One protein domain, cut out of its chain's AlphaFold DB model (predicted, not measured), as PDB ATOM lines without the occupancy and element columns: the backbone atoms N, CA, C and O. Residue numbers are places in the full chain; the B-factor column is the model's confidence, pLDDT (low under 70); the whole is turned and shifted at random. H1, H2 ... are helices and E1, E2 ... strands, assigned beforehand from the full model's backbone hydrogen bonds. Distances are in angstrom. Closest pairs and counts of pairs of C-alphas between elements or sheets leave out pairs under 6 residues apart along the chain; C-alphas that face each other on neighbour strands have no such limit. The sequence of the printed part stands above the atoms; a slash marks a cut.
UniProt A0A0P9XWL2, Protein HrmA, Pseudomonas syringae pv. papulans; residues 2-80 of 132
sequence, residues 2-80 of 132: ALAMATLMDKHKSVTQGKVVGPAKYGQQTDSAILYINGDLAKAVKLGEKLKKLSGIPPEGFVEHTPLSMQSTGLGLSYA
ATOM      1  N   ALA A   2      91.787 124.526  19.845       96.75
ATOM      2  CA  ALA A   2      91.681 123.721  21.078       96.75
ATOM      3  C   ALA A   2      91.762 122.190  20.874       96.75
ATOM      4  O   ALA A   2      92.496 121.515  21.591       96.75
ATOM      5  N   LEU A   3      91.091 121.641  19.852       97.75
ATOM      6  CA  LEU A   3      91.176 120.208  19.522       97.75
ATOM      7  C   LEU A   3      92.608 119.761  19.173       97.75
ATOM      8  O   LEU A   3      93.058 118.691  19.584       97.75
ATOM      9  N   ALA A   4      93.348 120.601  18.444       98.12
ATOM     10  CA  ALA A   4      94.734 120.332  18.077       98.12
ATOM     11  C   ALA A   4      95.664 120.370  19.298       98.12
ATOM     12  O   ALA A   4      96.566 119.542  19.399       98.12
ATOM     13  N   MET A   5      95.410 121.278  20.249       98.50
ATOM     14  CA  MET A   5      96.119 121.320  21.533       98.50
ATOM     15  C   MET A   5      95.896 120.030  22.329       98.50
ATOM     16  O   MET A   5      96.873 119.417  22.748       98.50
ATOM     17  N   ALA A   6      94.645 119.570  22.464       98.25
ATOM     18  CA  ALA A   6      94.329 118.308  23.141       98.25
ATOM     19  C   ALA A   6      95.033 117.110  22.474       98.25
ATOM     20  O   ALA A   6      95.730 116.345  23.132       98.25
ATOM     21  N   THR A   7      94.974 117.033  21.141       98.31
ATOM     22  CA  THR A   7      95.648 115.976  20.364       98.31
ATOM     23  C   THR A   7      97.171 116.008  20.544       98.31
ATOM     24  O   THR A   7      97.838 114.968  20.555       98.31
ATOM     25  N   LEU A   8      97.759 117.203  20.646       98.19
ATOM     26  CA  LEU A   8      99.187 117.367  20.905       98.19
ATOM     27  C   LEU A   8      99.543 116.895  22.324       98.19
ATOM     28  O   LEU A   8     100.547 116.203  22.483       98.19
ATOM     29  N   MET A   9      98.715 117.216  23.321       98.06
ATOM     30  CA  MET A   9      98.890 116.791  24.717       98.06
ATOM     31  C   MET A   9      98.816 115.268  24.878       98.06
ATOM     32  O   MET A   9      99.643 114.691  25.587       98.06
ATOM     33  N   ASP A  10      97.918 114.590  24.157       97.19
ATOM     34  CA  ASP A  10      97.828 113.122  24.189       97.19
ATOM     35  C   ASP A  10      99.154 112.465  23.780       97.19
ATOM     36  O   ASP A  10      99.637 111.528  24.432       97.19
ATOM     37  N   LYS A  11      99.770 113.004  22.718       97.06
ATOM     38  CA  LYS A  11     100.965 112.457  22.061       97.06
ATOM     39  C   LYS A  11     102.290 112.909  22.679       97.06
ATOM     40  O   LYS A  11     103.302 112.251  22.453       97.06
ATOM     41  N   HIS A  12     102.324 114.022  23.413       97.56
ATOM     42  CA  HIS A  12     103.568 114.617  23.917       97.56
ATOM     43  C   HIS A  12     103.482 114.914  25.407       97.56
ATOM     44  O   HIS A  12     103.012 115.971  25.809       97.56
ATOM     45  N   LYS A  13     104.053 114.026  26.230       97.06
ATOM     46  CA  LYS A  13     104.086 114.180  27.697       97.06
ATOM     47  C   LYS A  13     104.897 115.386  28.187       97.06
ATOM     48  O   LYS A  13     104.767 115.776  29.338       97.06
ATOM     49  N   SER A  14     105.702 115.999  27.315       97.50
ATOM     50  CA  SER A  14     106.339 117.286  27.603       97.50
ATOM     51  C   SER A  14     105.334 118.436  27.693       97.50
ATOM     52  O   SER A  14     105.678 119.464  28.254       97.50
ATOM     53  N   VAL A  15     104.124 118.304  27.136       98.00
ATOM     54  CA  VAL A  15     103.056 119.300  27.271       98.00
ATOM     55  C   VAL A  15     102.220 118.935  28.491       98.00
ATOM     56  O   VAL A  15     101.453 117.976  28.463       98.00
ATOM     57  N   THR A  16     102.398 119.676  29.578       96.50
ATOM     58  CA  THR A  16     101.819 119.338  30.884       96.50
ATOM     59  C   THR A  16     100.409 119.882  31.058       96.50
ATOM     60  O   THR A  16      99.603 119.294  31.774       96.50
ATOM     61  N   GLN A  17     100.094 120.996  30.396       95.88
ATOM     62  CA  GLN A  17      98.801 121.658  30.511       95.88
ATOM     63  C   GLN A  17      98.520 122.543  29.292       95.88
ATOM     64  O   GLN A  17      99.433 123.119  28.701       95.88
ATOM     65  N   GLY A  18      97.238 122.707  28.965       95.88
ATOM     66  CA  GLY A  18      96.743 123.737  28.057       95.88
ATOM     67  C   GLY A  18      95.724 124.642  28.749       95.88
ATOM     68  O   GLY A  18      94.988 124.197  29.630       95.88
ATOM     69  N   LYS A  19      95.676 125.915  28.356       95.50
ATOM     70  CA  LYS A  19      94.627 126.867  28.747       95.50
ATOM     71  C   LYS A  19      94.091 127.560  27.505       95.50
ATOM     72  O   LYS A  19      94.866 127.950  26.636       95.50
ATOM     73  N   VAL A  20      92.777 127.730  27.443       96.88
ATOM     74  CA  VAL A  20      92.101 128.542  26.429       96.88
ATOM     75  C   VAL A  20      91.164 129.513  27.128       96.88
ATOM     76  O   VAL A  20      90.511 129.150  28.108       96.88
ATOM     77  N   VAL A  21      91.127 130.756  26.664       96.12
ATOM     78  CA  VAL A  21      90.196 131.754  27.191       96.12
ATOM     79  C   VAL A  21      88.763 131.423  26.759       96.12
ATOM     80  O   VAL A  21      88.537 130.805  25.717       96.12
ATOM     81  N   GLY A  22      87.784 131.845  27.561       95.62
ATOM     82  CA  GLY A  22      86.373 131.736  27.204       95.62
ATOM     83  C   GLY A  22      86.038 132.485  25.903       95.62
ATOM     84  O   GLY A  22      86.663 133.505  25.595       95.62
ATOM     85  N   PRO A  23      85.021 132.026  25.154       96.25
ATOM     86  CA  PRO A  23      84.733 132.512  23.802       96.25
ATOM     87  C   PRO A  23      84.442 134.017  23.744       96.25
ATOM     88  O   PRO A  23      84.856 134.680  22.800       96.25
ATOM     89  N   ALA A  24      83.813 134.579  24.780       97.56
ATOM     90  CA  ALA A  24      83.481 136.003  24.845       97.56
ATOM     91  C   ALA A  24      84.703 136.944  24.839       97.56
ATOM     92  O   ALA A  24      84.538 138.129  24.569       97.56
ATOM     93  N   LYS A  25      85.905 136.437  25.150       96.88
ATOM     94  CA  LYS A  25      87.152 137.221  25.235       96.88
ATOM     95  C   LYS A  25      88.258 136.722  24.300       96.88
ATOM     96  O   LYS A  25      89.386 137.208  24.369       96.88
ATOM     97  N   TYR A  26      87.971 135.742  23.442       96.44
ATOM     98  CA  TYR A  26      88.982 135.164  22.560       96.44
ATOM     99  C   TYR A  26      89.477 136.212  21.552       96.44
ATOM    100  O   TYR A  26      88.678 136.818  20.845       96.44
ATOM    101  N   GLY A  27      90.790 136.442  21.511       95.19
ATOM    102  CA  GLY A  27      91.428 137.446  20.654       95.19
ATOM    103  C   GLY A  27      91.342 138.894  21.154       95.19
ATOM    104  O   GLY A  27      91.759 139.793  20.432       95.19
ATOM    105  N   GLN A  28      90.820 139.144  22.361       96.00
ATOM    106  CA  GLN A  28      90.648 140.503  22.912       96.00
ATOM    107  C   GLN A  28      91.718 140.899  23.942       96.00
ATOM    108  O   GLN A  28      91.690 142.002  24.481       96.00
ATOM    109  N   GLN A  29      92.644 139.994  24.250       92.75
ATOM    110  CA  GLN A  29      93.742 140.205  25.192       92.75
ATOM    111  C   GLN A  29      95.029 139.583  24.629       92.75
ATOM    112  O   GLN A  29      94.985 138.888  23.614       92.75
ATOM    113  N   THR A  30      96.158 139.818  25.302       91.31
ATOM    114  CA  THR A  30      97.500 139.414  24.839       91.31
ATOM    115  C   THR A  30      97.623 137.917  24.520       91.31
ATOM    116  O   THR A  30      98.315 137.523  23.586       91.31
ATOM    117  N   ASP A  31      96.908 137.061  25.257       91.38
ATOM    118  CA  ASP A  31      96.898 135.617  25.067       91.38
ATOM    119  C   ASP A  31      95.476 135.029  25.085       91.38
ATOM    120  O   ASP A  31      94.558 135.463  25.780       91.38
ATOM    121  N   SER A  32      95.251 134.013  24.256       95.75
ATOM    122  CA  SER A  32      93.950 133.323  24.171       95.75
ATOM    123  C   SER A  32      94.070 131.804  24.210       95.75
ATOM    124  O   SER A  32      93.116 131.125  24.585       95.75
ATOM    125  N   ALA A  33      95.242 131.266  23.871       97.06
ATOM    126  CA  ALA A  33      95.559 129.848  23.938       97.06
ATOM    127  C   ALA A  33      97.022 129.675  24.363       97.06
ATOM    128  O   ALA A  33      97.917 130.236  23.737       97.06
ATOM    129  N   ILE A  34      97.260 128.915  25.432       96.88
ATOM    130  CA  ILE A  34      98.573 128.757  26.072       96.88
ATOM    131  C   ILE A  34      98.841 127.267  26.281       96.88
ATOM    132  O   ILE A  34      97.947 126.529  26.707       96.88
ATOM    133  N   LEU A  35     100.075 126.832  26.021       97.31
ATOM    134  CA  LEU A  35     100.579 125.503  26.372       97.31
ATOM    135  C   LEU A  35     101.735 125.634  27.363       97.31
ATOM    136  O   LEU A  35     102.676 126.386  27.126       97.31
ATOM    137  N   TYR A  36     101.681 124.861  28.443       96.50
ATOM    138  CA  TYR A  36     102.790 124.697  29.377       96.50
ATOM    139  C   TYR A  36     103.621 123.492  28.945       96.50
ATOM    140  O   TYR A  36     103.088 122.398  28.738       96.50
ATOM    141  N   ILE A  37     104.922 123.714  28.764       97.31
ATOM    142  CA  ILE A  37     105.838 122.741  28.174       97.31
ATOM    143  C   ILE A  37     107.050 122.579  29.089       97.31
ATOM    144  O   ILE A  37     107.757 123.544  29.364       97.31
ATOM    145  N   ASN A  38     107.323 121.344  29.501       97.25
ATOM    146  CA  ASN A  38     108.599 120.965  30.092       97.25
ATOM    147  C   ASN A  38     109.631 120.829  28.964       97.25
ATOM    148  O   ASN A  38     109.597 119.863  28.193       97.25
ATOM    149  N   GLY A  39     110.517 121.814  28.840       95.69
ATOM    150  CA  GLY A  39     111.551 121.851  27.812       95.69
ATOM    151  C   GLY A  39     112.189 123.229  27.645       95.69
ATOM    152  O   GLY A  39     112.031 124.118  28.485       95.69
ATOM    153  N   ASP A  40     112.917 123.368  26.543       96.94
ATOM    154  CA  ASP A  40     113.614 124.578  26.120       96.94
ATOM    155  C   ASP A  40     112.944 125.226  24.891       96.94
ATOM    156  O   ASP A  40     111.976 124.704  24.317       96.94
ATOM    157  N   LEU A  41     113.497 126.364  24.455       97.69
ATOM    158  CA  LEU A  41     113.071 127.067  23.241       97.69
ATOM    159  C   LEU A  41     113.037 126.142  22.013       97.69
ATOM    160  O   LEU A  41     112.074 126.164  21.247       97.69
ATOM    161  N   ALA A  42     114.053 125.295  21.826       98.19
ATOM    162  CA  ALA A  42     114.134 124.406  20.669       98.19
ATOM    163  C   ALA A  42     112.978 123.392  20.640       98.19
ATOM    164  O   ALA A  42     112.403 123.112  19.581       98.19
ATOM    165  N   LYS A  43     112.601 122.845  21.801       98.31
ATOM    166  CA  LYS A  43     111.439 121.965  21.945       98.31
ATOM    167  C   LYS A  43     110.138 122.713  21.667       98.31
ATOM    168  O   LYS A  43     109.288 122.169  20.960       98.31
ATOM    169  N   ALA A  44     109.993 123.933  22.181       98.31
ATOM    170  CA  ALA A  44     108.804 124.753  21.971       98.31
ATOM    171  C   ALA A  44     108.594 125.101  20.491       98.31
ATOM    172  O   ALA A  44     107.496 124.893  19.980       98.31
ATOM    173  N   VAL A  45     109.650 125.504  19.775       98.62
ATOM    174  CA  VAL A  45     109.611 125.761  18.322       98.62
ATOM    175  C   VAL A  45     109.126 124.518  17.564       98.62
ATOM    176  O   VAL A  45     108.178 124.583  16.782       98.62
ATOM    177  N   LYS A  46     109.711 123.344  17.847       98.56
ATOM    178  CA  LYS A  46     109.310 122.075  17.211       98.56
ATOM    179  C   LYS A  46     107.845 121.717  17.488       98.56
ATOM    180  O   LYS A  46     107.157 121.204  16.604       98.56
ATOM    181  N   LEU A  47     107.372 121.943  18.714       98.56
ATOM    182  CA  LEU A  47     105.986 121.671  19.099       98.56
ATOM    183  C   LEU A  47     105.004 122.674  18.490       98.56
ATOM    184  O   LEU A  47     103.932 122.252  18.064       98.56
ATOM    185  N   GLY A  48     105.372 123.952  18.388       98.31
ATOM    186  CA  GLY A  48     104.569 124.993  17.746       98.31
ATOM    187  C   GLY A  48     104.327 124.702  16.265       98.31
ATOM    188  O   GLY A  48     103.182 124.671  15.815       98.31
ATOM    189  N   GLU A  49     105.377 124.346  15.526       98.31
ATOM    190  CA  GLU A  49     105.246 123.951  14.118       98.31
ATOM    191  C   GLU A  49     104.420 122.669  13.945       98.31
ATOM    192  O   GLU A  49     103.611 122.541  13.020       98.31
ATOM    193  N   LYS A  50     104.556 121.712  14.871       98.50
ATOM    194  CA  LYS A  50     103.715 120.511  14.877       98.50
ATOM    195  C   LYS A  50     102.250 120.843  15.172       98.50
ATOM    196  O   LYS A  50     101.375 120.257  14.539       98.50
ATOM    197  N   LEU A  51     101.979 121.773  16.089       98.50
ATOM    198  CA  LEU A  51     100.630 122.242  16.403       98.50
ATOM    199  C   LEU A  51      99.976 122.891  15.181       98.50
ATOM    200  O   LEU A  51      98.838 122.546  14.870       98.50
ATOM    201  N   LYS A  52     100.700 123.753  14.453       98.12
ATOM    202  CA  LYS A  52     100.207 124.356  13.203       98.12
ATOM    203  C   LYS A  52      99.749 123.291  12.215       98.12
ATOM    204  O   LYS A  52      98.585 123.289  11.820       98.12
ATOM    205  N   LYS A  53     100.623 122.326  11.912       97.69
ATOM    206  CA  LYS A  53     100.320 121.216  10.993       97.69
ATOM    207  C   LYS A  53      99.133 120.374  11.461       97.69
ATOM    208  O   LYS A  53      98.270 120.043  10.659       97.69
ATOM    209  N   LEU A  54      99.068 120.046  12.755       97.81
ATOM    210  CA  LEU A  54      97.961 119.270  13.328       97.81
ATOM    211  C   LEU A  54      96.630 120.021  13.317       97.81
ATOM    212  O   LEU A  54      95.578 119.392  13.307       97.81
ATOM    213  N   SER A  55      96.666 121.350  13.372       97.81
ATOM    214  CA  SER A  55      95.457 122.154  13.513       97.81
ATOM    215  C   SER A  55      94.622 122.251  12.242       97.81
ATOM    216  O   SER A  55      93.429 122.522  12.349       97.81
ATOM    217  N   GLY A  56      95.239 122.072  11.068       97.94
ATOM    218  CA  GLY A  56      94.593 122.325   9.777       97.94
ATOM    219  C   GLY A  56      94.151 123.781   9.578       97.94
ATOM    220  O   GLY A  56      93.428 124.067   8.630       97.94
ATOM    221  N   ILE A  57      94.549 124.695  10.470       97.81
ATOM    222  CA  ILE A  57      94.232 126.119  10.367       97.81
ATOM    223  C   ILE A  57      95.098 126.701   9.246       97.81
ATOM    224  O   ILE A  57      96.309 126.455   9.240       97.81
ATOM    225  N   PRO A  58      94.515 127.448   8.298       97.25
ATOM    226  CA  PRO A  58      95.289 128.064   7.231       97.25
ATOM    227  C   PRO A  58      96.178 129.201   7.778       97.25
ATOM    228  O   PRO A  58      95.889 129.721   8.859       97.25
ATOM    229  N   PRO A  59      97.256 129.603   7.077       95.69
ATOM    230  CA  PRO A  59      98.177 130.647   7.545       95.69
ATOM    231  C   PRO A  59      97.488 131.946   7.993       95.69
ATOM    232  O   PRO A  59      97.823 132.482   9.043       95.69
ATOM    233  N   GLU A  60      96.474 132.397   7.259       96.75
ATOM    234  CA  GLU A  60      95.653 133.581   7.539       96.75
ATOM    235  C   GLU A  60      94.775 133.458   8.796       96.75
ATOM    236  O   GLU A  60      94.283 134.456   9.315       96.75
ATOM    237  N   GLY A  61      94.593 132.242   9.319       96.88
ATOM    238  CA  GLY A  61      93.939 132.003  10.604       96.88
ATOM    239  C   GLY A  61      94.857 132.222  11.812       96.88
ATOM    240  O   GLY A  61      94.383 132.166  12.949       96.88
ATOM    241  N   PHE A  62      96.158 132.447  11.594       98.06
ATOM    242  CA  PHE A  62      97.114 132.803  12.641       98.06
ATOM    243  C   PHE A  62      97.281 134.321  12.724       98.06
ATOM    244  O   PHE A  62      97.401 135.010  11.716       98.06
ATOM    245  N   VAL A  63      97.315 134.840  13.950       97.50
ATOM    246  CA  VAL A  63      97.405 136.280  14.216       97.50
ATOM    247  C   VAL A  63      98.864 136.682  14.403       97.50
ATOM    248  O   VAL A  63      99.548 136.119  15.254       97.50
ATOM    249  N   GLU A  64      99.340 137.675  13.652       97.69
ATOM    250  CA  GLU A  64     100.671 138.262  13.853       97.69
ATOM    251  C   GLU A  64     100.657 139.160  15.098       97.69
ATOM    252  O   GLU A  64     100.342 140.348  15.048       97.69
ATOM    253  N   HIS A  65     100.938 138.554  16.247       97.31
ATOM    254  CA  HIS A  65     101.031 139.230  17.532       97.31
ATOM    255  C   HIS A  65     102.044 138.509  18.422       97.31
ATOM    256  O   HIS A  65     102.035 137.282  18.509       97.31
ATOM    257  N   THR A  66     102.898 139.274  19.102       97.69
ATOM    258  CA  THR A  66     103.816 138.762  20.125       97.69
ATOM    259  C   THR A  66     103.603 139.549  21.415       97.69
ATOM    260  O   THR A  66     103.845 140.759  21.418       97.69
ATOM    261  N   PRO A  67     103.169 138.899  22.510       96.50
ATOM    262  CA  PRO A  67     103.085 139.547  23.811       96.50
ATOM    263  C   PRO A  67     104.429 140.140  24.240       96.50
ATOM    264  O   PRO A  67     105.491 139.566  23.984       96.50
ATOM    265  N   LEU A  68     104.390 141.279  24.933       95.81
ATOM    266  CA  LEU A  68     105.598 141.945  25.427       95.81
ATOM    267  C   LEU A  68     106.464 140.981  26.249       95.81
ATOM    268  O   LEU A  68     105.948 140.203  27.052       95.81
ATOM    269  N   SER A  69     107.785 141.072  26.077       96.06
ATOM    270  CA  SER A  69     108.808 140.224  26.720       96.06
ATOM    271  C   SER A  69     108.795 138.728  26.361       96.06
ATOM    272  O   SER A  69     109.580 137.971  26.929       96.06
ATOM    273  N   MET A  70     107.959 138.296  25.409       97.69
ATOM    274  CA  MET A  70     108.023 136.948  24.836       97.69
ATOM    275  C   MET A  70     108.871 136.923  23.558       97.69
ATOM    276  O   MET A  70     108.955 137.900  22.818       97.69
ATOM    277  N   GLN A  71     109.470 135.769  23.277       97.94
ATOM    278  CA  GLN A  71     110.192 135.486  22.043       97.94
ATOM    279  C   GLN A  71     109.195 135.051  20.967       97.94
ATOM    280  O   GLN A  71     108.507 134.040  21.132       97.94
ATOM    281  N   SER A  72     109.140 135.762  19.838       98.25
ATOM    282  CA  SER A  72     108.442 135.245  18.655       98.25
ATOM    283  C   SER A  72     109.179 134.019  18.115       98.25
ATOM    284  O   SER A  72     110.409 134.018  18.007       98.25
ATOM    285  N   THR A  73     108.423 132.969  17.802       98.00
ATOM    286  CA  THR A  73     108.931 131.700  17.248       98.00
ATOM    287  C   THR A  73     108.358 131.384  15.865       98.00
ATOM    288  O   THR A  73     108.746 130.395  15.249       98.00
ATOM    289  N   GLY A  74     107.452 132.231  15.372       97.06
ATOM    290  CA  GLY A  74     106.769 132.128  14.085       97.06
ATOM    291  C   GLY A  74     105.398 132.812  14.144       97.06
ATOM    292  O   GLY A  74     104.903 133.094  15.232       97.06
ATOM    293  N   LEU A  75     104.760 133.043  12.988       98.00
ATOM    294  CA  LEU A  75     103.444 133.704  12.890       98.00
ATOM    295  C   LEU A  75     102.431 133.105  13.888       98.00
ATOM    296  O   LEU A  75     102.131 131.909  13.811       98.00
ATOM    297  N   GLY A  76     101.936 133.915  14.826       97.50
ATOM    298  CA  GLY A  76     100.982 133.509  15.866       97.50
ATOM    299  C   GLY A  76     101.509 132.551  16.937       97.50
ATOM    300  O   GLY A  76     100.704 131.924  17.625       97.50
ATOM    301  N   LEU A  77     102.830 132.401  17.077       98.38
ATOM    302  CA  LEU A  77     103.473 131.553  18.083       98.38
ATOM    303  C   LEU A  77     104.538 132.334  18.863       98.38
ATOM    304  O   LEU A  77     105.584 132.709  18.327       98.38
ATOM    305  N   SER A  78     104.314 132.493  20.164       98.25
ATOM    306  CA  SER A  78     105.238 133.170  21.078       98.25
ATOM    307  C   SER A  78     105.619 132.265  22.248       98.25
ATOM    308  O   SER A  78     104.819 131.445  22.700       98.25
ATOM    309  N   TYR A  79     106.842 132.419  22.751       97.94
ATOM    310  CA  TYR A  79     107.420 131.582  23.800       97.94
ATOM    311  C   TYR A  79     108.080 132.416  24.900       97.94
ATOM    312  O   TYR A  79     108.702 133.439  24.626       97.94
ATOM    313  N   ALA A  80     107.973 131.962  26.146       97.12
ATOM    314  CA  ALA A  80     108.760 132.477  27.258       97.12
ATOM    315  C   ALA A  80     109.005 131.375  28.291       97.12
ATOM    316  O   ALA A  80     108.110 130.605  28.640       97.12
TER     317      ALA A  80
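What this domain is: This is residues 2 to 80 of the 132 residues of the protein "Protein HrmA" of Pseudomonas syringae pv. papulans (UniProt A0A0P9XWL2). Two small antiparallel hairpins of strands, E1 with E2 and E3 with E4, are joined into one rounded body by two helices: H1 packs on the first hairpin, and H2 packs on the second and meets H1 with its last residues. Two long loops, residues 21 to 32 and 56 to 70, complete the body. The printed part has 79 residues, with two named helices and four named strands that follow along the chain as H1, E1, E2, H2, E3, E4; the strands form two separate two-stranded sheets, each antiparallel, and the class is mixed, helices and strands, with 43 residues in named elements. It is compact, with a radius of gyration of the C-alphas of 12.0 A and spans of 30 by 26 by 22 A.

Where its parts are: Find C-alpha 2 at (91.681, 123.721, 21.078); from there H1 runs to residue 11, 14.6 A. E1 follows at residues 15 to 20, 14.4 A, and E2 at 33 to 37, 13.2 A. At C-alpha 41, (113.071, 127.067, 23.241), begins H2, residues 41 to 55, 20.7 A. E3 is residues 71 to 74, and E4, residues 77 to 79, ends at C-alpha 79, (107.420, 131.582, 23.800).

How they stand to each other: Look first at H1, whose closest C-alphas to E1 are Met 9 and Val 15, 5.5 A. In the hairpin E1 and E2, N 16 and O 36 are within hydrogen-bond range at 2.9 A. H2 touches H1 with residues 51 to 55 alone, opposite ways at a steep tilt of 59 degrees; the closest C-alphas are Ala 4 and Ser 55, 5.0 A. Those of H2 and E4 are Gly 48 and Leu 77, 6.7 A. In the hairpin E3 and E4, N 71 and O 79 are 2.8 A apart, within hydrogen-bond range. E2 and E4 are near each other; H1 is apart from E3 and E4. Every O i to N i+4 pair is within range in H2, and 5 of 6 in H1.

The domain as a whole: The C-alphas of Ala 24 and Ala 42 are the farthest apart, 33.0 A. The printed part has no cut; the links E1 to E2 and H2 to E3 are long. Mean pLDDT of the printed part is 97.1, and no printed residue is under 70.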